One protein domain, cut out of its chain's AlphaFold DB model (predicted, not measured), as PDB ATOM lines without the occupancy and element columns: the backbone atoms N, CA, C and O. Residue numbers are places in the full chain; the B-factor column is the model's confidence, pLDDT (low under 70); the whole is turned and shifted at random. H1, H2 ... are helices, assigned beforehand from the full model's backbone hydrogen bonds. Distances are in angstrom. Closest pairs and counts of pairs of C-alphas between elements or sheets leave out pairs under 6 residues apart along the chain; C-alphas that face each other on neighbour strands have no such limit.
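Overview. This is residues 10 to 201 of the 628 residues of an uncharacterized protein of Kalmanozyma brasiliensis (strain GHG001) (UniProt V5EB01). The long helix H8 packs over the hairpin of H5 and H6, and together they make a three-helix bundle, up and down, each helix running against the one before it in the chain. H5 lies close to the middle of the domain; on another side of it packs H3, crossed by H1 and with H4 folding back along it, while residues 156 to 165 stick out as a loop. The printed part has 192 residues with eight named helices, H1 to H8 in chain order, and no named strand: all helix. It is compact, with a radius of gyration of the C-alphas of 16.5 A, and spans 48 by 42 by 33 A.

Along the chain. Find C-alpha 166 at (159.614, 183.606, 241.098); from there H8, residues 166 to 189, runs 34.5 A to C-alpha 189 at (172.224, 199.850, 213.339). Look next at H5, residues 114 to 125, 16.9 A, and H6, residues 134 to 147, 20.0 A. H7 is short, residues 150 to 154. H3, residues 69 to 86, covers 25.4 A, and H4, residues 88 to 106, 26.5 A, with a kink of 40 degrees near residue 100. H1 begins at C-alpha 34, (167.956, 161.886, 226.258), and runs 24.9 A to residue 52, with a kink of 41 degrees near residue 45. H2 is residues 62 to 67.

Arrangement. Start at H8: its residues 171 to 178 alone touch H5, closest at the C-alphas of Gln 118 and Thr 174, 6.9 A, at a shallow tilt of 34.6 degrees, only just short of steep. Its residues 175 to 185 alone touch H6, closest at the C-alphas of Trp 135 and Tyr 185, 6.4 A. Its residues 171 to 175 alone touch H7, where the C-alphas of Leu 153 and Gln 172 are closest, 6.4 A. H5 and H6 form a hairpin, opposite ways at a shallow tilt of 19 degrees; the C-alphas of Ala 124 and Ser 134 are closest, 4.3 A. H3, the hub, touches four helices. It runs the same way as H5 at a shallow tilt of 15 degrees, closest at the C-alphas of Leu 74 and Ser 119, 5.1 A. H1 touches H3 about perpendicular, 80 degrees, closest at the C-alphas of Leu 40 and Ala 82, 5.4 A. H3 and H4 form a hairpin, closest at the C-alphas of Lys 84 and Tyr 91, 5.2 A. H2 touches H3, with residues 71 to 75 of H3 alone, only at the corner; the C-alphas of Leu 65 and Tyr 71 are closest, 5.5 A. In H2, H5 and H6 every O i to N i+4 pair is within hydrogen-bond range; the counts are 12 of 15 in H1, 11 of 14 in H3, 11 of 15 in H4, 19 of 20 in H8 and 0 of 1 in H7, where 1 of 2 O i to N i+3 pairs is.

Size, cuts and confidence. The C-alphas farthest apart, Asp 89 and Lys 158, are 51.1 A apart. The printed part has no cut, and H7 to H8 is a long link of 11 residues. Mean pLDDT of the printed part is 90.0; look for values under 70 at residues 10 to 20 and 156 to 162.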
ATOM      1  N   ALA A  10     147.519 191.424 236.124       45.12
ATOM      2  CA  ALA A  10     147.431 190.238 235.312       45.12
ATOM      3  C   ALA A  10     148.240 190.504 234.042       45.12
ATOM      4  O   ALA A  10     147.762 191.179 233.129       45.12
ATOM      5  N   VAL A  11     149.450 189.930 233.962       56.62
ATOM      6  CA  VAL A  11     150.014 189.528 232.666       56.62
ATOM      7  C   VAL A  11     148.847 188.912 231.914       56.62
ATOM      8  O   VAL A  11     148.114 188.117 232.510       56.62
ATOM      9  N   LYS A  12     148.616 189.295 230.656       53.53
ATOM     10  CA  LYS A  12     147.571 188.659 229.846       53.53
ATOM     11  C   LYS A  12     147.971 187.199 229.666       53.53
ATOM     12  O   LYS A  12     148.624 186.838 228.692       53.53
ATOM     13  N   VAL A  13     147.639 186.364 230.646       47.75
ATOM     14  CA  VAL A  13     147.912 184.939 230.623       47.75
ATOM     15  C   VAL A  13     147.026 184.428 229.512       47.75
ATOM     16  O   VAL A  13     145.798 184.431 229.627       47.75
ATOM     17  N   SER A  14     147.651 184.061 228.397       49.56
ATOM     18  CA  SER A  14     146.962 183.393 227.308       49.56
ATOM     19  C   SER A  14     146.191 182.221 227.910       49.56
ATOM     20  O   SER A  14     146.787 181.334 228.523       49.56
ATOM     21  N   THR A  15     144.866 182.255 227.801       43.62
ATOM     22  CA  THR A  15     143.986 181.237 228.376       43.62
ATOM     23  C   THR A  15     144.402 179.863 227.836       43.62
ATOM     24  O   THR A  15     144.645 179.749 226.627       43.62
ATOM     25  N   PRO A  16     144.496 178.814 228.675       42.19
ATOM     26  CA  PRO A  16     144.951 177.497 228.248       42.19
ATOM     27  C   PRO A  16     143.835 176.798 227.466       42.19
ATOM     28  O   PRO A  16     143.128 175.929 227.970       42.19
ATOM     29  N   ALA A  17     143.641 177.186 226.208       50.12
ATOM     30  CA  ALA A  17     143.014 176.294 225.249       50.12
ATOM     31  C   ALA A  17     143.977 175.124 225.019       50.12
ATOM     32  O   ALA A  17     145.181 175.347 224.884       50.12
ATOM     33  N   VAL A  18     143.463 173.891 224.967       47.59
ATOM     34  CA  VAL A  18     144.233 172.684 224.626       47.59
ATOM     35  C   VAL A  18     144.830 172.873 223.230       47.59
ATOM     36  O   VAL A  18     144.197 172.583 222.215       47.59
ATOM     37  N   ARG A  19     146.031 173.445 223.161       61.16
ATOM     38  CA  ARG A  19     146.731 173.722 221.912       61.16
ATOM     39  C   ARG A  19     147.688 172.587 221.634       61.16
ATOM     40  O   ARG A  19     148.412 172.127 222.513       61.16
ATOM     41  N   ARG A  20     147.696 172.140 220.379       69.81
ATOM     42  CA  ARG A  20     148.793 171.304 219.909       69.81
ATOM     43  C   ARG A  20     150.089 172.105 220.069       69.81
ATOM     44  O   ARG A  20     150.098 173.285 219.712       69.81
ATOM     45  N   PRO A  21     151.150 171.483 220.593       75.00
ATOM     46  CA  PRO A  21     152.435 172.143 220.729       75.00
ATOM     47  C   PRO A  21     152.922 172.612 219.355       75.00
ATOM     48  O   PRO A  21     152.702 171.934 218.351       75.00
ATOM     49  N   LEU A  22     153.566 173.783 219.319       84.69
ATOM     50  CA  LEU A  22     154.045 174.405 218.081       84.69
ATOM     51  C   LEU A  22     155.018 173.498 217.317       84.69
ATOM     52  O   LEU A  22     154.996 173.468 216.088       84.69
ATOM     53  N   ILE A  23     155.835 172.757 218.066       92.38
ATOM     54  CA  ILE A  23     156.782 171.770 217.557       92.38
ATOM     55  C   ILE A  23     156.719 170.472 218.361       92.38
ATOM     56  O   ILE A  23     156.244 170.419 219.504       92.38
ATOM     57  N   GLU A  24     157.228 169.406 217.759       92.94
ATOM     58  CA  GLU A  24     157.511 168.168 218.472       92.94
ATOM     59  C   GLU A  24     158.669 168.355 219.462       92.94
ATOM     60  O   GLU A  24     159.431 169.318 219.387       92.94
ATOM     61  N   SER A  25     158.773 167.457 220.442       93.19
ATOM     62  CA  SER A  25     159.963 167.430 221.300       93.19
ATOM     63  C   SER A  25     161.179 167.057 220.453       93.19
ATOM     64  O   SER A  25     161.072 166.161 219.617       93.19
ATOM     65  N   VAL A  26     162.334 167.673 220.716       97.12
ATOM     66  CA  VAL A  26     163.601 167.333 220.044       97.12
ATOM     67  C   VAL A  26     163.988 165.857 220.206       97.12
ATOM     68  O   VAL A  26     164.637 165.302 219.326       97.12
ATOM     69  N   ILE A  27     163.521 165.209 221.280       96.88
ATOM     70  CA  ILE A  27     163.716 163.773 221.527       96.88
ATOM     71  C   ILE A  27     162.806 162.940 220.618       96.88
ATOM     72  O   ILE A  27     163.251 162.005 219.966       96.88
ATOM     73  N   ILE A  28     161.522 163.302 220.532       96.06
ATOM     74  CA  ILE A  28     160.535 162.579 219.708       96.06
ATOM     75  C   ILE A  28     160.873 162.714 218.219       96.06
ATOM     76  O   ILE A  28     160.742 161.753 217.465       96.06
ATOM     77  N   ALA A  29     161.360 163.887 217.816       95.88
ATOM     78  CA  ALA A  29     161.827 164.155 216.463       95.88
ATOM     79  C   ALA A  29     163.155 163.444 216.120       95.88
ATOM     80  O   ALA A  29     163.627 163.577 214.994       95.88
ATOM     81  N   ASN A  30     163.760 162.702 217.062       96.50
ATOM     82  CA  ASN A  30     165.078 162.068 216.941       96.50
ATOM     83  C   ASN A  30     166.197 163.046 216.539       96.50
ATOM     84  O   ASN A  30     167.147 162.664 215.855       96.50
ATOM     85  N   LEU A  31     166.081 164.314 216.947       97.12
ATOM     86  CA  LEU A  31     167.130 165.308 216.733       97.12
ATOM     87  C   LEU A  31     168.276 165.108 217.734       97.12
ATOM     88  O   LEU A  31     169.440 165.207 217.357       97.12
ATOM     89  N   PHE A  32     167.920 164.791 218.983       98.25
ATOM     90  CA  PHE A  32     168.831 164.465 220.080       98.25
ATOM     91  C   PHE A  32     168.250 163.322 220.911       98.25
ATOM     92  O   PHE A  32     167.032 163.256 221.088       98.25
ATOM     93  N   ASP A  33     169.098 162.461 221.465       98.12
ATOM     94  CA  ASP A  33     168.662 161.500 222.483       98.12
ATOM     95  C   ASP A  33     168.553 162.139 223.890       98.12
ATOM     96  O   ASP A  33     168.770 163.340 224.083       98.12
ATOM     97  N   GLU A  34     168.137 161.362 224.896       97.75
ATOM     98  CA  GLU A  34     167.956 161.886 226.258       97.75
ATOM     99  C   GLU A  34     169.260 162.337 226.933       97.75
ATOM    100  O   GLU A  34     169.236 163.295 227.720       97.75
ATOM    101  N   ASP A  35     170.368 161.660 226.641       98.25
ATOM    102  CA  ASP A  35     171.674 161.943 227.232       98.25
ATOM    103  C   ASP A  35     172.252 163.216 226.607       98.25
ATOM    104  O   ASP A  35     172.696 164.116 227.323       98.25
ATOM    105  N   GLU A  36     172.121 163.361 225.288       98.31
ATOM    106  CA  GLU A  36     172.492 164.571 224.558       98.31
ATOM    107  C   GLU A  36     171.700 165.791 225.032       98.31
ATOM    108  O   GLU A  36     172.279 166.845 225.289       98.31
ATOM    109  N   VAL A  37     170.381 165.665 225.222       98.62
ATOM    110  CA  VAL A  37     169.571 166.766 225.772       98.62
ATOM    111  C   VAL A  37     170.046 167.156 227.174       98.62
ATOM    112  O   VAL A  37     170.108 168.344 227.498       98.62
ATOM    113  N   THR A  38     170.396 166.177 228.008       98.56
ATOM    114  CA  THR A  38     170.908 166.426 229.362       98.56
ATOM    115  C   THR A  38     172.231 167.191 229.317       98.56
ATOM    116  O   THR A  38     172.377 168.205 230.005       98.56
ATOM    117  N   GLU A  39     173.163 166.754 228.469       98.56
ATOM    118  CA  GLU A  39     174.461 167.394 228.251       98.56
ATOM    119  C   GLU A  39     174.306 168.839 227.741       98.56
ATOM    120  O   GLU A  39     174.888 169.770 228.306       98.56
ATOM    121  N   LEU A  40     173.465 169.053 226.724       98.75
ATOM    122  CA  LEU A  40     173.236 170.359 226.099       98.75
ATOM    123  C   LEU A  40     172.588 171.365 227.057       98.75
ATOM    124  O   LEU A  40     173.006 172.524 227.121       98.75
ATOM    125  N   VAL A  41     171.585 170.938 227.831       98.56
ATOM    126  CA  VAL A  41     170.929 171.798 228.830       98.56
ATOM    127  C   VAL A  41     171.893 172.139 229.968       98.56
ATOM    128  O   VAL A  41     171.941 173.295 230.399       98.56
ATOM    129  N   HIS A  42     172.691 171.173 230.433       98.19
ATOM    130  CA  HIS A  42     173.719 171.428 231.444       98.19
ATOM    131  C   HIS A  42     174.744 172.451 230.939       98.19
ATOM    132  O   HIS A  42     174.991 173.462 231.602       98.19
ATOM    133  N   PHE A  43     175.274 172.247 229.728       97.56
ATOM    134  CA  PHE A  43     176.200 173.179 229.088       97.56
ATOM    135  C   PHE A  43     175.603 174.585 228.960       97.56
ATOM    136  O   PHE A  43     176.269 175.570 229.288       97.56
ATOM    137  N   TYR A  44     174.337 174.700 228.544       98.06
ATOM    138  CA  TYR A  44     173.656 175.988 228.457       98.06
ATOM    139  C   TYR A  44     173.654 176.716 229.806       98.06
ATOM    140  O   TYR A  44     174.067 177.872 229.870       98.06
ATOM    141  N   TYR A  45     173.247 176.060 230.894       96.31
ATOM    142  CA  TYR A  45     173.214 176.704 232.211       96.31
ATOM    143  C   TYR A  45     174.603 177.032 232.767       96.31
ATOM    144  O   TYR A  45     174.748 178.031 233.472       96.31
ATOM    145  N   GLU A  46     175.619 176.237 232.439       93.31
ATOM    146  CA  GLU A  46     176.980 176.431 232.943       93.31
ATOM    147  C   GLU A  46     177.768 177.500 232.161       93.31
ATOM    148  O   GLU A  46     178.571 178.243 232.742       93.31
ATOM    149  N   ARG A  47     177.563 177.585 230.840       92.50
ATOM    150  CA  ARG A  47     178.390 178.400 229.934       92.50
ATOM    151  C   ARG A  47     177.636 179.535 229.251       92.50
ATOM    152  O   ARG A  47     178.206 180.613 229.120       92.50
ATOM    153  N   LEU A  48     176.375 179.336 228.861       94.75
ATOM    154  CA  LEU A  48     175.629 180.280 228.015       94.75
ATOM    155  C   LEU A  48     174.681 181.193 228.809       94.75
ATOM    156  O   LEU A  48     174.743 182.417 228.691       94.75
ATOM    157  N   ASN A  49     173.841 180.630 229.681       95.00
ATOM    158  CA  ASN A  49     172.922 181.385 230.534       95.00
ATOM    159  C   ASN A  49     173.627 182.427 231.427       95.00
ATOM    160  O   ASN A  49     173.081 183.516 231.610       95.00
ATOM    161  N   PRO A  50     174.850 182.178 231.944       90.38
ATOM    162  CA  PRO A  50     175.606 183.198 232.661       90.38
ATOM    163  C   PRO A  50     175.982 184.407 231.799       90.38
ATOM    164  O   PRO A  50     176.254 185.460 232.356       90.38
ATOM    165  N   ILE A  51     175.976 184.304 230.470       90.50
ATOM    166  CA  ILE A  51     176.269 185.429 229.574       90.50
ATOM    167  C   ILE A  51     175.003 186.230 229.275       90.50
ATOM    168  O   ILE A  51     175.011 187.447 229.420       90.50
ATOM    169  N   ILE A  52     173.909 185.556 228.905       93.19
ATOM    170  CA  ILE A  52     172.646 186.221 228.530       93.19
ATOM    171  C   ILE A  52     171.781 186.632 229.737       93.19
ATOM    172  O   ILE A  52     170.942 187.514 229.604       93.19
ATOM    173  N   ALA A  53     171.992 186.013 230.906       93.75
ATOM    174  CA  ALA A  53     171.294 186.301 232.166       93.75
ATOM    175  C   ALA A  53     169.758 186.158 232.102       93.75
ATOM    176  O   ALA A  53     169.034 186.946 232.702       93.75
ATOM    177  N   LEU A  54     169.248 185.166 231.365       96.38
ATOM    178  CA  LEU A  54     167.829 185.121 230.999       96.38
ATOM    179  C   LEU A  54     166.991 184.151 231.838       96.38
ATOM    180  O   LEU A  54     165.938 184.541 232.332       96.38
ATOM    181  N   LEU A  55     167.406 182.887 231.968       97.56
ATOM    182  CA  LEU A  55     166.543 181.825 232.504       97.56
ATOM    183  C   LEU A  55     166.842 181.501 233.970       97.56
ATOM    184  O   LEU A  55     167.992 181.246 234.329       97.56
ATOM    185  N   ASP A  56     165.794 181.403 234.789       95.94
ATOM    186  CA  ASP A  56     165.857 180.811 236.128       95.94
ATOM    187  C   ASP A  56     165.844 179.274 236.038       95.94
ATOM    188  O   ASP A  56     164.880 178.669 235.558       95.94
ATOM    189  N   SER A  57     166.913 178.632 236.515       95.50
ATOM    190  CA  SER A  57     167.074 177.174 236.463       95.50
ATOM    191  C   SER A  57     166.104 176.408 237.364       95.50
ATOM    192  O   SER A  57     165.921 175.210 237.164       95.50
ATOM    193  N   GLN A  58     165.456 177.062 238.333       95.44
ATOM    194  CA  GLN A  58     164.435 176.421 239.165       95.44
ATOM    195  C   GLN A  58     163.095 176.319 238.430       95.44
ATOM    196  O   GLN A  58     162.398 175.314 238.571       95.44
ATOM    197  N   ILE A  59     162.754 177.321 237.607       96.38
ATOM    198  CA  ILE A  59     161.552 177.294 236.756       96.38
ATOM    199  C   ILE A  59     161.776 176.324 235.594       96.38
ATOM    200  O   ILE A  59     161.040 175.351 235.417       96.38
ATOM    201  N   TYR A  60     162.840 176.569 234.833       97.31
ATOM    202  CA  TYR A  60     163.150 175.860 233.595       97.31
ATOM    203  C   TYR A  60     164.165 174.734 233.832       97.31
ATOM    204  O   TYR A  60     165.120 174.557 233.084       97.31
ATOM    205  N   ASN A  61     163.971 173.949 234.892       97.44
ATOM    206  CA  ASN A  61     164.817 172.781 235.139       97.44
ATOM    207  C   ASN A  61     164.629 171.712 234.040       97.44
ATOM    208  O   ASN A  61     163.600 171.668 233.362       97.44
ATOM    209  N   LEU A  62     165.611 170.815 233.889       97.94
ATOM    210  CA  LEU A  62     165.622 169.780 232.844       97.94
ATOM    211  C   LEU A  62     164.333 168.945 232.808       97.94
ATOM    212  O   LEU A  62     163.809 168.659 231.732       97.94
ATOM    213  N   LYS A  63     163.793 168.583 233.979       97.88
ATOM    214  CA  LYS A  63     162.540 167.828 234.074       97.88
ATOM    215  C   LYS A  63     161.387 168.633 233.472       97.88
ATOM    216  O   LYS A  63     160.714 168.124 232.582       97.88
ATOM    217  N   SER A  64     161.203 169.882 233.903       97.06
ATOM    218  CA  SER A  64     160.165 170.774 233.376       97.06
ATOM    219  C   SER A  64     160.292 170.976 231.865       97.06
ATOM    220  O   SER A  64     159.293 170.853 231.157       97.06
ATOM    221  N   LEU A  65     161.504 171.237 231.361       97.69
ATOM    222  CA  LEU A  65     161.770 171.436 229.931       97.69
ATOM    223  C   LEU A  65     161.399 170.208 229.085       97.69
ATOM    224  O   LEU A  65     160.848 170.361 227.998       97.69
ATOM    225  N   LYS A  66     161.665 168.992 229.581       96.31
ATOM    226  CA  LYS A  66     161.342 167.741 228.871       96.31
ATOM    227  C   LYS A  66     159.848 167.426 228.880       96.31
ATOM    228  O   LYS A  66     159.328 166.906 227.894       96.31
ATOM    229  N   THR A  67     159.159 167.690 229.992       94.94
ATOM    230  CA  THR A  67     157.782 167.216 230.188       94.94
ATOM    231  C   THR A  67     156.710 168.233 229.814       94.94
ATOM    232  O   THR A  67     155.610 167.822 229.455       94.94
ATOM    233  N   ASN A  68     156.989 169.537 229.911       93.81
ATOM    234  CA  ASN A  68     155.994 170.574 229.638       93.81
ATOM    235  C   ASN A  68     155.905 170.871 228.124       93.81
ATOM    236  O   ASN A  68     156.888 171.337 227.541       93.81
ATOM    237  N   PRO A  69     154.749 170.646 227.464       91.19
ATOM    238  CA  PRO A  69     154.582 170.934 226.039       91.19
ATOM    239  C   PRO A  69     154.824 172.397 225.652       91.19
ATOM    240  O   PRO A  69     155.305 172.643 224.546       91.19
ATOM    241  N   ASP A  70     154.552 173.344 226.553       90.06
ATOM    242  CA  ASP A  70     154.736 174.778 226.296       90.06
ATOM    243  C   ASP A  70     156.226 175.150 226.203       90.06
ATOM    244  O   ASP A  70     156.607 176.119 225.552       90.06
ATOM    245  N   TYR A  71     157.104 174.335 226.795       95.44
ATOM    246  CA  TYR A  71     158.544 174.598 226.859       95.44
ATOM    247  C   TYR A  71     159.315 174.001 225.683       95.44
ATOM    248  O   TYR A  71     160.532 174.154 225.603       95.44
ATOM    249  N   ARG A  72     158.639 173.335 224.738       95.50
ATOM    250  CA  ARG A  72     159.312 172.616 223.645       95.50
ATOM    251  C   ARG A  72     160.150 173.523 222.757       95.50
ATOM    252  O   ARG A  72     161.267 173.147 222.415       95.50
ATOM    253  N   ILE A  73     159.646 174.712 222.413       96.62
ATOM    254  CA  ILE A  73     160.423 175.671 221.616       96.62
ATOM    255  C   ILE A  73     161.631 176.206 222.387       96.62
ATOM    256  O   ILE A  73     162.710 176.321 221.810       96.62
ATOM    257  N   LEU A  74     161.479 176.433 223.694       98.31
ATOM    258  CA  LEU A  74     162.568 176.873 224.559       98.31
ATOM    259  C   LEU A  74     163.644 175.797 224.691       98.31
ATOM    260  O   LEU A  74     164.824 176.090 224.512       98.31
ATOM    261  N   LEU A  75     163.250 174.541 224.920       98.56
ATOM    262  CA  LEU A  75     164.174 173.412 224.949       98.56
ATOM    263  C   LEU A  75     164.900 173.254 223.607       98.56
ATOM    264  O   LEU A  75     166.118 173.083 223.592       98.56
ATOM    265  N   ALA A  76     164.179 173.351 222.488       98.56
ATOM    266  CA  ALA A  76     164.776 173.280 221.159       98.56
ATOM    267  C   ALA A  76     165.768 174.427 220.913       98.56
ATOM    268  O   ALA A  76     166.861 174.179 220.407       98.56
ATOM    269  N   ALA A  77     165.445 175.658 221.323       98.69
ATOM    270  CA  ALA A  77     166.353 176.799 221.236       98.69
ATOM    271  C   ALA A  77     167.620 176.589 222.081       98.69
ATOM    272  O   ALA A  77     168.720 176.781 221.564       98.69
ATOM    273  N   ILE A  78     167.478 176.134 223.332       98.75
ATOM    274  CA  ILE A  78     168.593 175.802 224.235       98.75
ATOM    275  C   ILE A  78     169.507 174.743 223.608       98.75
ATOM    276  O   ILE A  78     170.714 174.965 223.500       98.75
ATOM    277  N   CYS A  79     168.940 173.621 223.151       98.75
ATOM    278  CA  CYS A  79     169.709 172.535 222.538       98.75
ATOM    279  C   CYS A  79     170.410 173.006 221.261       98.75
ATOM    280  O   CYS A  79     171.589 172.726 221.065       98.75
ATOM    281  N   THR A  80     169.722 173.798 220.433       98.50
ATOM    282  CA  THR A  80     170.290 174.358 219.203       98.50
ATOM    283  C   THR A  80     171.506 175.227 219.508       98.50
ATOM    284  O   THR A  80     172.578 174.981 218.961       98.50
ATOM    285  N   VAL A  81     171.401 176.211 220.407       98.12
ATOM    286  CA  VAL A  81     172.544 177.099 220.683       98.12
ATOM    287  C   VAL A  81     173.685 176.396 221.416       98.12
ATOM    288  O   VAL A  81     174.839 176.728 221.171       98.12
ATOM    289  N   ALA A  82     173.396 175.411 222.271       98.31
ATOM    290  CA  ALA A  82     174.426 174.610 222.928       98.31
ATOM    291  C   ALA A  82     175.150 173.692 221.927       98.31
ATOM    292  O   ALA A  82     176.377 173.587 221.963       98.31
ATOM    293  N   SER A  83     174.414 173.094 220.981       98.12
ATOM    294  CA  SER A  83     174.984 172.191 219.973       98.12
ATOM    295  C   SER A  83     176.022 172.889 219.100       98.12
ATOM    296  O   SER A  83     177.029 172.283 218.753       98.12
ATOM    297  N   LYS A  84     175.870 174.202 218.873       96.25
ATOM    298  CA  LYS A  84     176.864 175.043 218.193       96.25
ATOM    299  C   LYS A  84     178.287 174.886 218.751       96.25
ATOM    300  O   LYS A  84     179.230 175.049 217.988       96.25
ATOM    301  N   PHE A  85     178.430 174.595 220.046       95.12
ATOM    302  CA  PHE A  85     179.719 174.551 220.743       95.12
ATOM    303  C   PHE A  85     180.199 173.137 221.083       95.12
ATOM    304  O   PHE A  85     181.405 172.908 221.132       95.12
ATOM    305  N   ILE A  86     179.282 172.203 221.365       96.12
ATOM    306  CA  ILE A  86     179.646 170.857 221.860       96.12
ATOM    307  C   ILE A  86     179.099 169.694 221.017       96.12
ATOM    308  O   ILE A  86     179.480 168.552 221.247       96.12
ATOM    309  N   LYS A  87     178.246 169.971 220.022       96.50
ATOM    310  CA  LYS A  87     177.654 168.997 219.081       96.50
ATOM    311  C   LYS A  87     177.504 169.639 217.697       96.50
ATOM    312  O   LYS A  87     176.402 169.792 217.170       96.50
ATOM    313  N   VAL A  88     178.622 170.142 217.172       94.88
ATOM    314  CA  VAL A  88     178.660 171.076 216.031       94.88
ATOM    315  C   VAL A  88     177.992 170.495 214.780       94.88
ATOM    316  O   VAL A  88     177.327 171.212 214.033       94.88
ATOM    317  N   ASP A  89     178.115 169.184 214.591       95.50
ATOM    318  CA  ASP A  89     177.489 168.399 213.529       95.50
ATOM    319  C   ASP A  89     175.952 168.455 213.554       95.50
ATOM    320  O   ASP A  89     175.324 168.394 212.502       95.50
ATOM    321  N   ARG A  90     175.341 168.654 214.728       96.88
ATOM    322  CA  ARG A  90     173.880 168.747 214.907       96.88
ATOM    323  C   ARG A  90     173.327 170.165 214.797       96.88
ATOM    324  O   ARG A  90     172.110 170.345 214.726       96.88
ATOM    325  N   TYR A  91     174.185 171.185 214.799       97.44
ATOM    326  CA  TYR A  91     173.752 172.580 214.899       97.44
ATOM    327  C   TYR A  91     172.872 173.025 213.728       97.44
ATOM    328  O   TYR A  91     171.821 173.635 213.937       97.44
ATOM    329  N   LEU A  92     173.284 172.717 212.495       96.12
ATOM    330  CA  LEU A  92     172.544 173.130 211.301       96.12
ATOM    331  C   LEU A  92     171.200 172.406 211.194       96.12
ATOM    332  O   LEU A  92     170.189 173.062 210.951       96.12
ATOM    333  N   ASP A  93     171.166 171.103 211.471       97.44
ATOM    334  CA  ASP A  93     169.923 170.320 211.501       97.44
ATOM    335  C   ASP A  93     168.949 170.866 212.553       97.44
ATOM    336  O   ASP A  93     167.749 170.998 212.304       97.44
ATOM    337  N   SER A  94     169.470 171.274 213.713       97.56
ATOM    338  CA  SER A  94     168.670 171.875 214.785       97.56
ATOM    339  C   SER A  94     168.103 173.243 214.400       97.56
ATOM    340  O   SER A  94     166.956 173.563 214.726       97.56
ATOM    341  N   LEU A  95     168.870 174.048 213.656       96.25
ATOM    342  CA  LEU A  95     168.367 175.294 213.081       96.25
ATOM    343  C   LEU A  95     167.260 175.032 212.056       96.25
ATOM    344  O   LEU A  95     166.226 175.694 212.128       96.25
ATOM    345  N   GLU A  96     167.446 174.087 211.128       96.69
ATOM    346  CA  GLU A  96     166.413 173.706 210.150       96.69
ATOM    347  C   GLU A  96     165.130 173.232 210.843       96.69
ATOM    348  O   GLU A  96     164.038 173.660 210.467       96.69
ATOM    349  N   PHE A  97     165.255 172.433 211.906       97.50
ATOM    350  CA  PHE A  97     164.127 171.968 212.714       97.50
ATOM    351  C   PHE A  97     163.311 173.123 213.321       97.50
ATOM    352  O   PHE A  97     162.080 173.074 213.348       97.50
ATOM    353  N   LEU A  98     163.971 174.195 213.771       96.94
ATOM    354  CA  LEU A  98     163.306 175.368 214.347       96.94
ATOM    355  C   LEU A  98     162.651 176.288 213.306       96.94
ATOM    356  O   LEU A  98     161.706 177.009 213.647       96.94
ATOM    357  N   LYS A  99     163.115 176.297 212.048       95.25
ATOM    358  CA  LYS A  99     162.661 177.269 211.034       95.25
ATOM    359  C   LYS A  99     161.142 177.314 210.839       95.25
ATOM    360  O   LYS A  99     160.610 178.423 210.894       95.25
ATOM    361  N   PRO A 100     160.412 176.191 210.666       95.25
ATOM    362  CA  PRO A 100     158.964 176.240 210.460       95.25
ATOM    363  C   PRO A 100     158.220 176.918 211.616       95.25
ATOM    364  O   PRO A 100     157.278 177.678 211.394       95.25
ATOM    365  N   ALA A 101     158.662 176.687 212.854       94.94
ATOM    366  CA  ALA A 101     158.080 177.309 214.037       94.94
ATOM    367  C   ALA A 101     158.337 178.816 214.069       94.94
ATOM    368  O   ALA A 101     157.409 179.595 214.278       94.94
ATOM    369  N   LEU A 102     159.582 179.224 213.808       95.00
ATOM    370  CA  LEU A 102     159.969 180.634 213.760       95.00
ATOM    371  C   LEU A 102     159.229 181.392 212.653       95.00
ATOM    372  O   LEU A 102     158.816 182.527 212.875       95.00
ATOM    373  N   SER A 103     159.008 180.768 211.493       94.31
ATOM    374  CA  SER A 103     158.207 181.355 210.414       94.31
ATOM    375  C   SER A 103     156.762 181.607 210.841       94.31
ATOM    376  O   SER A 103     156.239 182.681 210.572       94.31
ATOM    377  N   ARG A 104     156.135 180.661 211.551       94.44
ATOM    378  CA  ARG A 104     154.763 180.819 212.068       94.44
ATOM    379  C   ARG A 104     154.667 181.876 213.165       94.44
ATOM    380  O   ARG A 104     153.718 182.649 213.182       94.44
ATOM    381  N   ILE A 105     155.661 181.939 214.051       94.00
ATOM    382  CA  ILE A 105     155.761 182.992 215.074       94.00
ATOM    383  C   ILE A 105     155.890 184.370 214.412       94.00
ATOM    384  O   ILE A 105     155.227 185.312 214.825       94.00
ATOM    385  N   ALA A 106     156.711 184.489 213.365       92.75
ATOM    386  CA  ALA A 106     156.880 185.739 212.626       92.75
ATOM    387  C   ALA A 106     155.652 186.129 211.785       92.75
ATOM    388  O   ALA A 106     155.467 187.309 211.506       92.75
ATOM    389  N   ALA A 107     154.835 185.154 211.377       91.69
ATOM    390  CA  ALA A 107     153.589 185.364 210.642       91.69
ATOM    391  C   ALA A 107     152.384 185.695 211.545       91.69
ATOM    392  O   ALA A 107     151.290 185.872 211.022       91.69
ATOM    393  N   ASP A 108     152.581 185.778 212.867       83.69
ATOM    394  CA  ASP A 108     151.522 185.993 213.867       83.69
ATOM    395  C   ASP A 108     150.451 184.875 213.898       83.69
ATOM    396  O   ASP A 108     149.332 185.043 214.376       83.69
ATOM    397  N   ASP A 109     150.807 183.670 213.431       86.31
ATOM    398  CA  ASP A 109     149.934 182.485 213.507       86.31
ATOM    399  C   ASP A 109     149.836 181.925 214.938       86.31
ATOM    400  O   ASP A 109     149.002 181.060 215.233       86.31
ATOM    401  N   ILE A 110     150.761 182.341 215.808       87.81
ATOM    402  CA  ILE A 110     150.948 181.834 217.164       87.81
ATOM    403  C   ILE A 110     150.914 183.018 218.122       87.81
ATOM    404  O   ILE A 110     151.742 183.916 217.988       87.81
ATOM    405  N   PRO A 111     150.023 183.006 219.123       89.19
ATOM    406  CA  PRO A 111     149.960 184.105 220.066       89.19
ATOM    407  C   PRO A 111     151.219 184.167 220.936       89.19
ATOM    408  O   PRO A 111     151.834 183.125 221.200       89.19
ATOM    409  N   PRO A 112     151.554 185.362 221.443       92.69
ATOM    410  CA  PRO A 112     152.690 185.572 222.326       92.69
ATOM    411  C   PRO A 112     152.711 184.617 223.519       92.69
ATOM    412  O   PRO A 112     151.691 184.374 224.168       92.69
ATOM    413  N   GLN A 113     153.903 184.116 223.836       94.44
ATOM    414  CA  GLN A 113     154.192 183.341 225.042       94.44
ATOM    415  C   GLN A 113     155.568 183.737 225.571       94.44
ATOM    416  O   GLN A 113     156.468 184.061 224.791       94.44
ATOM    417  N   LEU A 114     155.750 183.683 226.892       96.44
ATOM    418  CA  LEU A 114     157.008 184.074 227.529       96.44
ATOM    419  C   LEU A 114     158.185 183.232 227.013       96.44
ATOM    420  O   LEU A 114     159.262 183.752 226.729       96.44
ATOM    421  N   GLU A 115     157.961 181.940 226.816       96.81
ATOM    422  CA  GLU A 115     158.963 180.990 226.345       96.81
ATOM    423  C   GLU A 115     159.336 181.213 224.879       96.81
ATOM    424  O   GLU A 115     160.492 181.011 224.502       96.81
ATOM    425  N   ILE A 116     158.399 181.684 224.049       97.38
ATOM    426  CA  ILE A 116     158.686 182.094 222.668       97.38
ATOM    427  C   ILE A 116     159.603 183.320 222.677       97.38
ATOM    428  O   ILE A 116     160.630 183.324 221.998       97.38
ATOM    429  N   ILE A 117     159.279 184.325 223.496       98.44
ATOM    430  CA  ILE A 117     160.081 185.546 223.660       98.44
ATOM    431  C   ILE A 117     161.509 185.195 224.103       98.44
ATOM    432  O   ILE A 117     162.488 185.667 223.517       98.44
ATOM    433  N   GLN A 118     161.642 184.315 225.099       98.44
ATOM    434  CA  GLN A 118     162.937 183.844 225.589       98.44
ATOM    435  C   GLN A 118     163.713 183.069 224.514       98.44
ATOM    436  O   GLN A 118     164.908 183.302 224.332       98.44
ATOM    437  N   SER A 119     163.035 182.201 223.757       98.50
ATOM    438  CA  SER A 119     163.636 181.442 222.652       98.50
ATOM    439  C   SER A 119     164.185 182.361 221.562       98.50
ATOM    440  O   SER A 119     165.307 182.167 221.095       98.50
ATOM    441  N   LEU A 120     163.426 183.394 221.178       98.25
ATOM    442  CA  LEU A 120     163.859 184.396 220.203       98.25
ATOM    443  C   LEU A 120     165.107 185.148 220.681       98.25
ATOM    444  O   LEU A 120     166.026 185.346 219.886       98.25
ATOM    445  N   SER A 121     165.169 185.515 221.966       97.75
ATOM    446  CA  SER A 121     166.343 186.166 222.564       97.75
ATOM    447  C   SER A 121     167.579 185.253 222.541       97.75
ATOM    448  O   SER A 121     168.643 185.654 222.066       97.75
ATOM    449  N   ILE A 122     167.432 183.984 222.941       98.12
ATOM    450  CA  ILE A 122     168.512 182.981 222.917       98.12
ATOM    451  C   ILE A 122     169.057 182.782 221.495       98.12
ATOM    452  O   ILE A 122     170.268 182.843 221.272       98.12
ATOM    453  N   LEU A 123     168.171 182.598 220.513       97.31
ATOM    454  CA  LEU A 123     168.554 182.396 219.111       97.31
ATOM    455  C   LEU A 123     169.153 183.655 218.469       97.31
ATOM    456  O   LEU A 123     169.951 183.547 217.540       97.31
ATOM    457  N   ALA A 124     168.784 184.849 218.944       94.94
ATOM    458  CA  ALA A 124     169.391 186.097 218.494       94.94
ATOM    459  C   ALA A 124     170.836 186.260 218.997       94.94
ATOM    460  O   ALA A 124     171.658 186.827 218.273       94.94
ATOM    461  N   MET A 125     171.137 185.757 220.200       93.12
ATOM    462  CA  MET A 125     172.452 185.832 220.848       93.12
ATOM    463  C   MET A 125     173.497 184.930 220.208       93.12
ATOM    464  O   MET A 125     174.576 185.400 219.853       93.12
ATOM    465  N   TRP A 126     173.175 183.655 220.006       94.56
ATOM    466  CA  TRP A 126     174.102 182.684 219.414       94.56
ATOM    467  C   TRP A 126     173.674 182.298 218.004       94.56
ATOM    468  O   TRP A 126     173.519 181.123 217.661       94.56
ATOM    469  N   LYS A 127     173.489 183.325 217.174       91.31
ATOM    470  CA  LYS A 127     173.126 183.170 215.769       91.31
ATOM    471  C   LYS A 127     174.196 182.436 214.961       91.31
ATOM    472  O   LYS A 127     175.381 182.390 215.323       91.31
ATOM    473  N   HIS A 128     173.769 181.893 213.826       90.44
ATOM    474  CA  HIS A 128     174.694 181.439 212.798       90.44
ATOM    475  C   HIS A 128     175.437 182.668 212.246       90.44
ATOM    476  O   HIS A 128     174.798 183.707 212.084       90.44
ATOM    477  N   PRO A 129     176.739 182.586 211.915       83.12
ATOM    478  CA  PRO A 129     177.487 183.702 211.333       83.12
ATOM    479  C   PRO A 129     176.723 184.435 210.221       83.12
ATOM    480  O   PRO A 129     176.443 185.619 210.342       83.12
ATOM    481  N   LYS A 130     176.244 183.669 209.231       83.38
ATOM    482  CA  LYS A 130     175.459 184.141 208.073       83.38
ATOM    483  C   LYS A 130     174.020 184.589 208.379       83.38
ATOM    484  O   LYS A 130     173.287 184.915 207.451       83.38
ATOM    485  N   ASP A 131     173.572 184.548 209.632       85.31
ATOM    486  CA  ASP A 131     172.218 184.967 210.000       85.31
ATOM    487  C   ASP A 131     172.184 186.466 210.350       85.31
ATOM    488  O   ASP A 131     172.591 186.901 211.429       85.31
ATOM    489  N   GLY A 132     171.650 187.272 209.433       82.81
ATOM    490  CA  GLY A 132     171.426 188.707 209.639       82.81
ATOM    491  C   GLY A 132     170.179 189.063 210.449       82.81
ATOM    492  O   GLY A 132     169.964 190.219 210.815       82.81
ATOM    493  N   SER A 133     169.330 188.085 210.767       89.12
ATOM    494  CA  SER A 133     167.986 188.341 211.287       89.12
ATOM    495  C   SER A 133     167.897 188.501 212.809       89.12
ATOM    496  O   SER A 133     166.794 188.688 213.319       89.12
ATOM    497  N   SER A 134     169.008 188.472 213.561       90.06
ATOM    498  CA  SER A 134     168.974 188.582 215.033       90.06
ATOM    499  C   SER A 134     168.254 189.828 215.540       90.06
ATOM    500  O   SER A 134     167.438 189.729 216.451       90.06
ATOM    501  N   TRP A 135     168.477 190.990 214.919       89.06
ATOM    502  CA  TRP A 135     167.781 192.215 215.321       89.06
ATOM    503  C   TRP A 135     166.263 192.108 215.102       89.06
ATOM    504  O   TRP A 135     165.491 192.613 215.915       89.06
ATOM    505  N   ARG A 136     165.820 191.407 214.044       93.06
ATOM    506  CA  ARG A 136     164.394 191.149 213.781       93.06
ATOM    507  C   ARG A 136     163.806 190.232 214.845       93.06
ATOM    508  O   ARG A 136     162.721 190.515 215.336       93.06
ATOM    509  N   LYS A 137     164.541 189.186 215.246       95.56
ATOM    510  CA  LYS A 137     164.137 188.296 216.348       95.56
ATOM    511  C   LYS A 137     163.974 189.069 217.658       95.56
ATOM    512  O   LYS A 137     162.958 188.905 218.321       95.56
ATOM    513  N   VAL A 138     164.917 189.958 217.991       95.75
ATOM    514  CA  VAL A 138     164.825 190.815 219.188       95.75
ATOM    515  C   VAL A 138     163.628 191.763 219.101       95.75
ATOM    516  O   VAL A 138     162.875 191.869 220.061       95.75
ATOM    517  N   ARG A 139     163.398 192.420 217.956       95.38
ATOM    518  CA  ARG A 139     162.235 193.308 217.778       95.38
ATOM    519  C   ARG A 139     160.913 192.556 217.919       95.38
ATOM    520  O   ARG A 139     160.037 193.040 218.623       95.38
ATOM    521  N   LEU A 140     160.805 191.368 217.329       96.81
ATOM    522  CA  LEU A 140     159.629 190.512 217.474       96.81
ATOM    523  C   LEU A 140     159.416 190.082 218.932       96.81
ATOM    524  O   LEU A 140     158.303 190.179 219.438       96.81
ATOM    525  N   ALA A 141     160.481 189.679 219.628       98.12
ATOM    526  CA  ALA A 141     160.428 189.326 221.046       98.12
ATOM    527  C   ALA A 141     159.944 190.501 221.913       98.12
ATOM    528  O   ALA A 141     159.136 190.311 222.818       98.12
ATOM    529  N   ILE A 142     160.397 191.722 221.612       98.06
ATOM    530  CA  ILE A 142     159.946 192.942 222.292       98.06
ATOM    531  C   ILE A 142     158.468 193.202 222.005       98.06
ATOM    532  O   ILE A 142     157.706 193.386 222.946       98.06
ATOM    533  N   THR A 143     158.035 193.164 220.744       96.88
ATOM    534  CA  THR A 143     156.619 193.339 220.385       96.88
ATOM    535  C   THR A 143     155.726 192.357 221.150       96.88
ATOM    536  O   THR A 143     154.794 192.777 221.832       96.88
ATOM    537  N   GLN A 144     156.086 191.072 221.164       97.44
ATOM    538  CA  GLN A 144     155.358 190.046 221.913       97.44
ATOM    539  C   GLN A 144     155.386 190.274 223.435       97.44
ATOM    540  O   GLN A 144     154.387 190.041 224.115       97.44
ATOM    541  N   ALA A 145     156.493 190.775 223.992       97.81
ATOM    542  CA  ALA A 145     156.576 191.150 225.406       97.81
ATOM    543  C   ALA A 145     155.614 192.296 225.764       97.81
ATOM    544  O   ALA A 145     155.007 192.286 226.838       97.81
ATOM    545  N   PHE A 146     155.442 193.270 224.870       96.62
ATOM    546  CA  PHE A 146     154.458 194.336 225.049       96.62
ATOM    547  C   PHE A 146     153.026 193.811 224.966       96.62
ATOM    548  O   PHE A 146     152.202 194.183 225.800       96.62
ATOM    549  N   GLU A 147     152.738 192.903 224.035       95.81
ATOM    550  CA  GLU A 147     151.416 192.278 223.911       95.81
ATOM    551  C   GLU A 147     151.014 191.477 225.157       95.81
ATOM    552  O   GLU A 147     149.853 191.533 225.572       95.81
ATOM    553  N   LEU A 148     151.976 190.805 225.803       95.88
ATOM    554  CA  LEU A 148     151.777 190.129 227.092       95.88
ATOM    555  C   LEU A 148     151.634 191.088 228.286       95.88
ATOM    556  O   LEU A 148     151.274 190.644 229.376       95.88
ATOM    557  N   GLY A 149     151.903 192.383 228.105       95.50
ATOM    558  CA  GLY A 149     151.861 193.372 229.182       95.50
ATOM    559  C   GLY A 149     153.085 193.337 230.100       95.50
ATOM    560  O   GLY A 149     153.007 193.802 231.232       95.50
ATOM    561  N   LEU A 150     154.239 192.813 229.652       95.75
ATOM    562  CA  LEU A 150     155.421 192.697 230.525       95.75
ATOM    563  C   LEU A 150     155.937 194.057 231.028       95.75
ATOM    564  O   LEU A 150     156.525 194.136 232.101       95.75
ATOM    565  N   HIS A 151     155.707 195.130 230.273       93.62
ATOM    566  CA  HIS A 151     156.088 196.498 230.640       93.62
ATOM    567  C   HIS A 151     155.251 197.061 231.797       93.62
ATOM    568  O   HIS A 151     155.720 197.918 232.540       93.62
ATOM    569  N   GLU A 152     154.041 196.542 232.007       92.12
ATOM    570  CA  GLU A 152     153.155 196.958 233.097       92.12
ATOM    571  C   GLU A 152     153.603 196.376 234.452       92.12
ATOM    572  O   GLU A 152     153.198 196.858 235.511       92.12
ATOM    573  N   LEU A 153     154.510 195.387 234.439       90.12
ATOM    574  CA  LEU A 153     155.057 194.727 235.633       90.12
ATOM    575  C   LEU A 153     155.998 195.615 236.457       90.12
ATOM    576  O   LEU A 153     156.437 195.230 237.541       90.12
ATOM    577  N   PHE A 154     156.343 196.798 235.966       87.75
ATOM    578  CA  PHE A 154     157.159 197.757 236.714       87.75
ATOM    579  C   PHE A 154     156.331 198.876 237.351       87.75
ATOM    580  O   PHE A 154     156.885 199.745 238.021       87.75
ATOM    581  N   GLY A 155     155.006 198.858 237.174       78.06
ATOM    582  CA  GLY A 155     154.117 199.825 237.808       78.06
ATOM    583  C   GLY A 155     154.118 199.718 239.343       78.06
ATOM    584  O   GLY A 155     154.524 198.691 239.893       78.06
ATOM    585  N   PRO A 156     153.626 200.751 240.060       66.44
ATOM    586  CA  PRO A 156     153.542 200.752 241.517       66.44
ATOM    587  C   PRO A 156     152.751 199.549 242.038       66.44
ATOM    588  O   PRO A 156     151.518 199.537 242.054       66.44
ATOM    589  N   GLN A 157     153.462 198.519 242.484       61.31
ATOM    590  CA  GLN A 157     152.830 197.354 243.072       61.31
ATOM    591  C   GLN A 157     152.466 197.644 244.523       61.31
ATOM    592  O   GLN A 157     153.303 198.053 245.333       61.31
ATOM    593  N   LYS A 158     151.215 197.368 244.904       54.16
ATOM    594  CA  LYS A 158     150.896 197.220 246.326       54.16
ATOM    595  C   LYS A 158     151.650 195.982 246.799       54.16
ATOM    596  O   LYS A 158     151.266 194.882 246.414       54.16
ATOM    597  N   ARG A 159     152.710 196.168 247.598       55.72
ATOM    598  CA  ARG A 159     153.515 195.078 248.173       55.72
ATOM    599  C   ARG A 159     152.577 194.001 248.723       55.72
ATOM    600  O   ARG A 159     151.815 194.260 249.658       55.72
ATOM    601  N   SER A 160     152.567 192.826 248.098       59.06
ATOM    602  CA  SER A 160     151.884 191.666 248.661       59.06
ATOM    603  C   SER A 160     152.641 191.262 249.933       59.06
ATOM    604  O   SER A 160     153.850 191.475 250.045       59.06
ATOM    605  N   LYS A 161     151.956 190.684 250.924       62.31
ATOM    606  CA  LYS A 161     152.619 190.244 252.168       62.31
ATOM    607  C   LYS A 161     153.679 189.149 251.949       62.31
ATOM    608  O   LYS A 161     154.438 188.885 252.871       62.31
ATOM    609  N   GLY A 162     153.703 188.507 250.775       66.25
ATOM    610  CA  GLY A 162     154.583 187.380 250.449       66.25
ATOM    611  C   GLY A 162     155.756 187.706 249.522       66.25
ATOM    612  O   GLY A 162     156.483 186.786 249.164       66.25
ATOM    613  N   GLY A 163     155.941 188.973 249.125       72.69
ATOM    614  CA  GLY A 163     156.906 189.339 248.083       72.69
ATOM    615  C   GLY A 163     156.486 188.861 246.681       72.69
ATOM    616  O   GLY A 163     155.439 188.221 246.529       72.69
ATOM    617  N   PRO A 164     157.255 189.205 245.632       85.12
ATOM    618  CA  PRO A 164     156.964 188.767 244.269       85.12
ATOM    619  C   PRO A 164     157.231 187.266 244.081       85.12
ATOM    620  O   PRO A 164     158.208 186.714 244.589       85.12
ATOM    621  N   SER A 165     156.379 186.592 243.304       90.44
ATOM    622  CA  SER A 165     156.598 185.187 242.938       90.44
ATOM    623  C   SER A 165     157.789 185.022 241.978       90.44
ATOM    624  O   SER A 165     158.109 185.907 241.188       90.44
ATOM    625  N   ARG A 166     158.451 183.857 241.978       92.25
ATOM    626  CA  ARG A 166     159.614 183.606 241.098       92.25
ATOM    627  C   ARG A 166     159.270 183.727 239.602       92.25
ATOM    628  O   ARG A 166     160.073 184.243 238.829       92.25
ATOM    629  N   SER A 167     158.078 183.289 239.196       92.44
ATOM    630  CA  SER A 167     157.565 183.437 237.823       92.44
ATOM    631  C   SER A 167     157.307 184.896 237.446       92.44
ATOM    632  O   SER A 167     157.562 185.297 236.308       92.44
ATOM    633  N   TYR A 168     156.848 185.702 238.406       92.81
ATOM    634  CA  TYR A 168     156.687 187.140 238.229       92.81
ATOM    635  C   TYR A 168     158.043 187.816 237.968       92.81
ATOM    636  O   TYR A 168     158.205 188.521 236.970       92.81
ATOM    637  N   ILE A 169     159.059 187.497 238.779       94.75
ATOM    638  CA  ILE A 169     160.431 187.994 238.585       94.75
ATOM    639  C   ILE A 169     160.994 187.546 237.230       94.75
ATOM    640  O   ILE A 169     161.577 188.355 236.516       94.75
ATOM    641  N   GLN A 170     160.786 186.290 236.818       96.56
ATOM    642  CA  GLN A 170     161.230 185.794 235.506       96.56
ATOM    643  C   GLN A 170     160.622 186.586 234.334       96.56
ATOM    644  O   GLN A 170     161.279 186.791 233.308       96.56
ATOM    645  N   SER A 171     159.385 187.060 234.490       96.81
ATOM    646  CA  SER A 171     158.703 187.885 233.489       96.81
ATOM    647  C   SER A 171     159.327 189.281 233.402       96.81
ATOM    648  O   SER A 171     159.690 189.723 232.310       96.81
ATOM    649  N   GLN A 172     159.560 189.930 234.549       96.19
ATOM    650  CA  GLN A 172     160.294 191.202 234.620       96.19
ATOM    651  C   GLN A 172     161.709 191.072 234.037       96.19
ATOM    652  O   GLN A 172     162.109 191.861 233.181       96.19
ATOM    653  N   ARG A 173     162.437 190.026 234.442       96.81
ATOM    654  CA  ARG A 173     163.788 189.693 233.976       96.81
ATOM    655  C   ARG A 173     163.859 189.564 232.462       96.81
ATOM    656  O   ARG A 173     164.785 190.086 231.853       96.81
ATOM    657  N   THR A 174     162.875 188.901 231.856       97.88
ATOM    658  CA  THR A 174     162.815 188.727 230.399       97.88
ATOM    659  C   THR A 174     162.762 190.084 229.691       97.88
ATOM    660  O   THR A 174     163.541 190.323 228.770       97.88
ATOM    661  N   LEU A 175     161.915 191.014 230.146       97.19
ATOM    662  CA  LEU A 175     161.843 192.351 229.550       97.19
ATOM    663  C   LEU A 175     163.108 193.185 229.823       97.19
ATOM    664  O   LEU A 175     163.610 193.863 228.924       97.19
ATOM    665  N   PHE A 176     163.668 193.096 231.031       95.56
ATOM    666  CA  PHE A 176     164.906 193.791 231.389       95.56
ATOM    667  C   PHE A 176     166.091 193.319 230.528       95.56
ATOM    668  O   PHE A 176     166.844 194.139 229.996       95.56
ATOM    669  N   GLN A 177     166.206 192.006 230.303       96.25
ATOM    670  CA  GLN A 177     167.204 191.404 229.420       96.25
ATOM    671  C   GLN A 177     167.032 191.861 227.968       96.25
ATOM    672  O   GLN A 177     168.013 192.275 227.349       96.25
ATOM    673  N   LEU A 178     165.801 191.866 227.442       97.06
ATOM    674  CA  LEU A 178     165.522 192.384 226.099       97.06
ATOM    675  C   LEU A 178     165.929 193.852 225.951       97.06
ATOM    676  O   LEU A 178     166.467 194.221 224.911       97.06
ATOM    677  N   SER A 179     165.728 194.678 226.983       94.69
ATOM    678  CA  SER A 179     166.134 196.090 226.952       94.69
ATOM    679  C   SER A 179     167.648 196.272 226.853       94.69
ATOM    680  O   SER A 179     168.116 197.076 226.048       94.69
ATOM    681  N   CYS A 180     168.417 195.470 227.596       91.62
ATOM    682  CA  CYS A 180     169.876 195.464 227.501       91.62
ATOM    683  C   CYS A 180     170.325 195.028 226.101       91.62
ATOM    684  O   CYS A 180     171.305 195.539 225.560       91.62
ATOM    685  N   PHE A 181     169.594 194.086 225.503       89.81
ATOM    686  CA  PHE A 181     169.944 193.549 224.200       89.81
ATOM    687  C   PHE A 181     169.621 194.514 223.050       89.81
ATOM    688  O   PHE A 181     170.394 194.657 222.101       89.81
ATOM    689  N   GLU A 182     168.486 195.204 223.159       90.69
ATOM    690  CA  GLU A 182     168.025 196.224 222.223       90.69
ATOM    691  C   GLU A 182     169.000 197.394 222.125       90.69
ATOM    692  O   GLU A 182     169.322 197.792 221.005       90.69
ATOM    693  N   ASP A 183     169.519 197.877 223.261       85.50
ATOM    694  CA  ASP A 183     170.485 198.980 223.300       85.50
ATOM    695  C   ASP A 183     171.692 198.691 222.385       85.50
ATOM    696  O   ASP A 183     172.124 199.564 221.631       85.50
ATOM    697  N   GLY A 184     172.189 197.447 222.376       80.44
ATOM    698  CA  GLY A 184     173.295 197.028 221.514       80.44
ATOM    699  C   GLY A 184     172.969 197.105 220.018       80.44
ATOM    700  O   GLY A 184     173.756 197.646 219.241       80.44
ATOM    701  N   TYR A 185     171.803 196.604 219.600       82.56
ATOM    702  CA  TYR A 185     171.386 196.653 218.192       82.56
ATOM    703  C   TYR A 185     171.012 198.060 217.735       82.56
ATOM    704  O   TYR A 185     171.330 198.439 216.607       82.56
ATOM    705  N   ARG A 186     170.348 198.833 218.598       82.50
ATOM    706  CA  ARG A 186     169.988 200.229 218.346       82.50
ATOM    707  C   ARG A 186     171.224 201.038 217.986       82.50
ATOM    708  O   ARG A 186     171.231 201.745 216.982       82.50
ATOM    709  N   ASP A 187     172.261 200.880 218.792       75.88
ATOM    710  CA  ASP A 187     173.536 201.557 218.646       75.88
ATOM    711  C   ASP A 187     174.263 201.127 217.356       75.88
ATOM    712  O   ASP A 187     174.655 201.979 216.564       75.88
ATOM    713  N   GLN A 188     174.362 199.818 217.090       74.44
ATOM    714  CA  GLN A 188     175.047 199.272 215.908       74.44
ATOM    715  C   GLN A 188     174.378 199.609 214.567       74.44
ATOM    716  O   GLN A 188     175.049 199.696 213.537       74.44
ATOM    717  N   ARG A 189     173.045 199.714 214.557       75.50
ATOM    718  CA  ARG A 189     172.224 199.850 213.339       75.50
ATOM    719  C   ARG A 189     171.555 201.220 213.213       75.50
ATOM    720  O   ARG A 189     170.778 201.419 212.287       75.50
ATOM    721  N   HIS A 190     171.807 202.134 214.150       77.94
ATOM    722  CA  HIS A 190     171.162 203.449 214.225       77.94
ATOM    723  C   HIS A 190     169.627 203.401 214.173       77.94
ATOM    724  O   HIS A 190     168.974 204.234 213.543       77.94
ATOM    725  N   LEU A 191     169.038 202.409 214.837       83.06
ATOM    726  CA  LEU A 191     167.587 202.242 214.868       83.06
ATOM    727  C   LEU A 191     166.955 203.156 215.934       83.06
ATOM    728  O   LEU A 191     167.615 203.509 216.911       83.06
ATOM    729  N   PRO A 192     165.671 203.529 215.802       87.94
ATOM    730  CA  PRO A 192     164.930 204.128 216.908       87.94
ATOM    731  C   PRO A 192     164.734 203.106 218.044       87.94
ATOM    732  O   PRO A 192     164.652 201.900 217.770       87.94
ATOM    733  N   PRO A 193     164.630 203.551 219.309       89.50
ATOM    734  CA  PRO A 193     164.421 202.646 220.437       89.50
ATOM    735  C   PRO A 193     163.132 201.829 220.263       89.50
ATOM    736  O   PRO A 193     162.100 202.372 219.875       89.50
ATOM    737  N   ALA A 194     163.197 200.519 220.512       93.38
ATOM    738  CA  ALA A 194     162.008 199.651 220.541       93.38
ATOM    739  C   ALA A 194     161.244 199.761 221.862       93.38
ATOM    740  O   ALA A 194     160.029 199.600 221.897       93.38
ATOM    741  N   ILE A 195     161.994 199.974 222.942       94.69
ATOM    742  CA  ILE A 195     161.488 200.084 224.303       94.69
ATOM    743  C   ILE A 195     161.714 201.523 224.733       94.69
ATOM    744  O   ILE A 195     162.846 202.009 224.693       94.69
ATOM    745  N   ASP A 196     160.646 202.198 225.144       91.75
ATOM    746  CA  ASP A 196     160.762 203.498 225.791       91.75
ATOM    747  C   ASP A 196     161.473 203.315 227.147       91.75
ATOM    748  O   ASP A 196     160.966 202.583 228.002       91.75
ATOM    749  N   PRO A 197     162.645 203.946 227.368       89.44
ATOM    750  CA  PRO A 197     163.369 203.830 228.627       89.44
ATOM    751  C   PRO A 197     162.555 204.248 229.856       89.44
ATOM    752  O   PRO A 197     162.843 203.744 230.934       89.44
ATOM    753  N   SER A 198     161.558 205.129 229.703       90.00
ATOM    754  CA  SER A 198     160.704 205.593 230.805       90.00
ATOM    755  C   SER A 198     159.735 204.531 231.334       90.00
ATOM    756  O   SER A 198     159.186 204.690 232.421       90.00
ATOM    757  N   LEU A 199     159.541 203.436 230.591       91.62
ATOM    758  CA  LEU A 199     158.733 202.289 231.017       91.62
ATOM    759  C   LEU A 199     159.506 201.316 231.912       91.62
ATOM    760  O   LEU A 199     158.925 200.365 232.433       91.62
ATOM    761  N   LEU A 200     160.817 201.507 232.045       92.81
ATOM    762  CA  LEU A 200     161.675 200.668 232.866       92.81
ATOM    763  C   LEU A 200     162.023 201.418 234.156       92.81
ATOM    764  O   LEU A 200     162.279 202.623 234.105       92.81
ATOM    765  N   PRO A 201     162.045 200.727 235.303       93.50
ATOM    766  CA  PRO A 201     162.406 201.337 236.571       93.50
ATOM    767  C   PRO A 201     163.907 201.630 236.618       93.50
ATOM    768  O   PRO A 201     164.695 201.105 235.818       93.50
TER     769      PRO A 201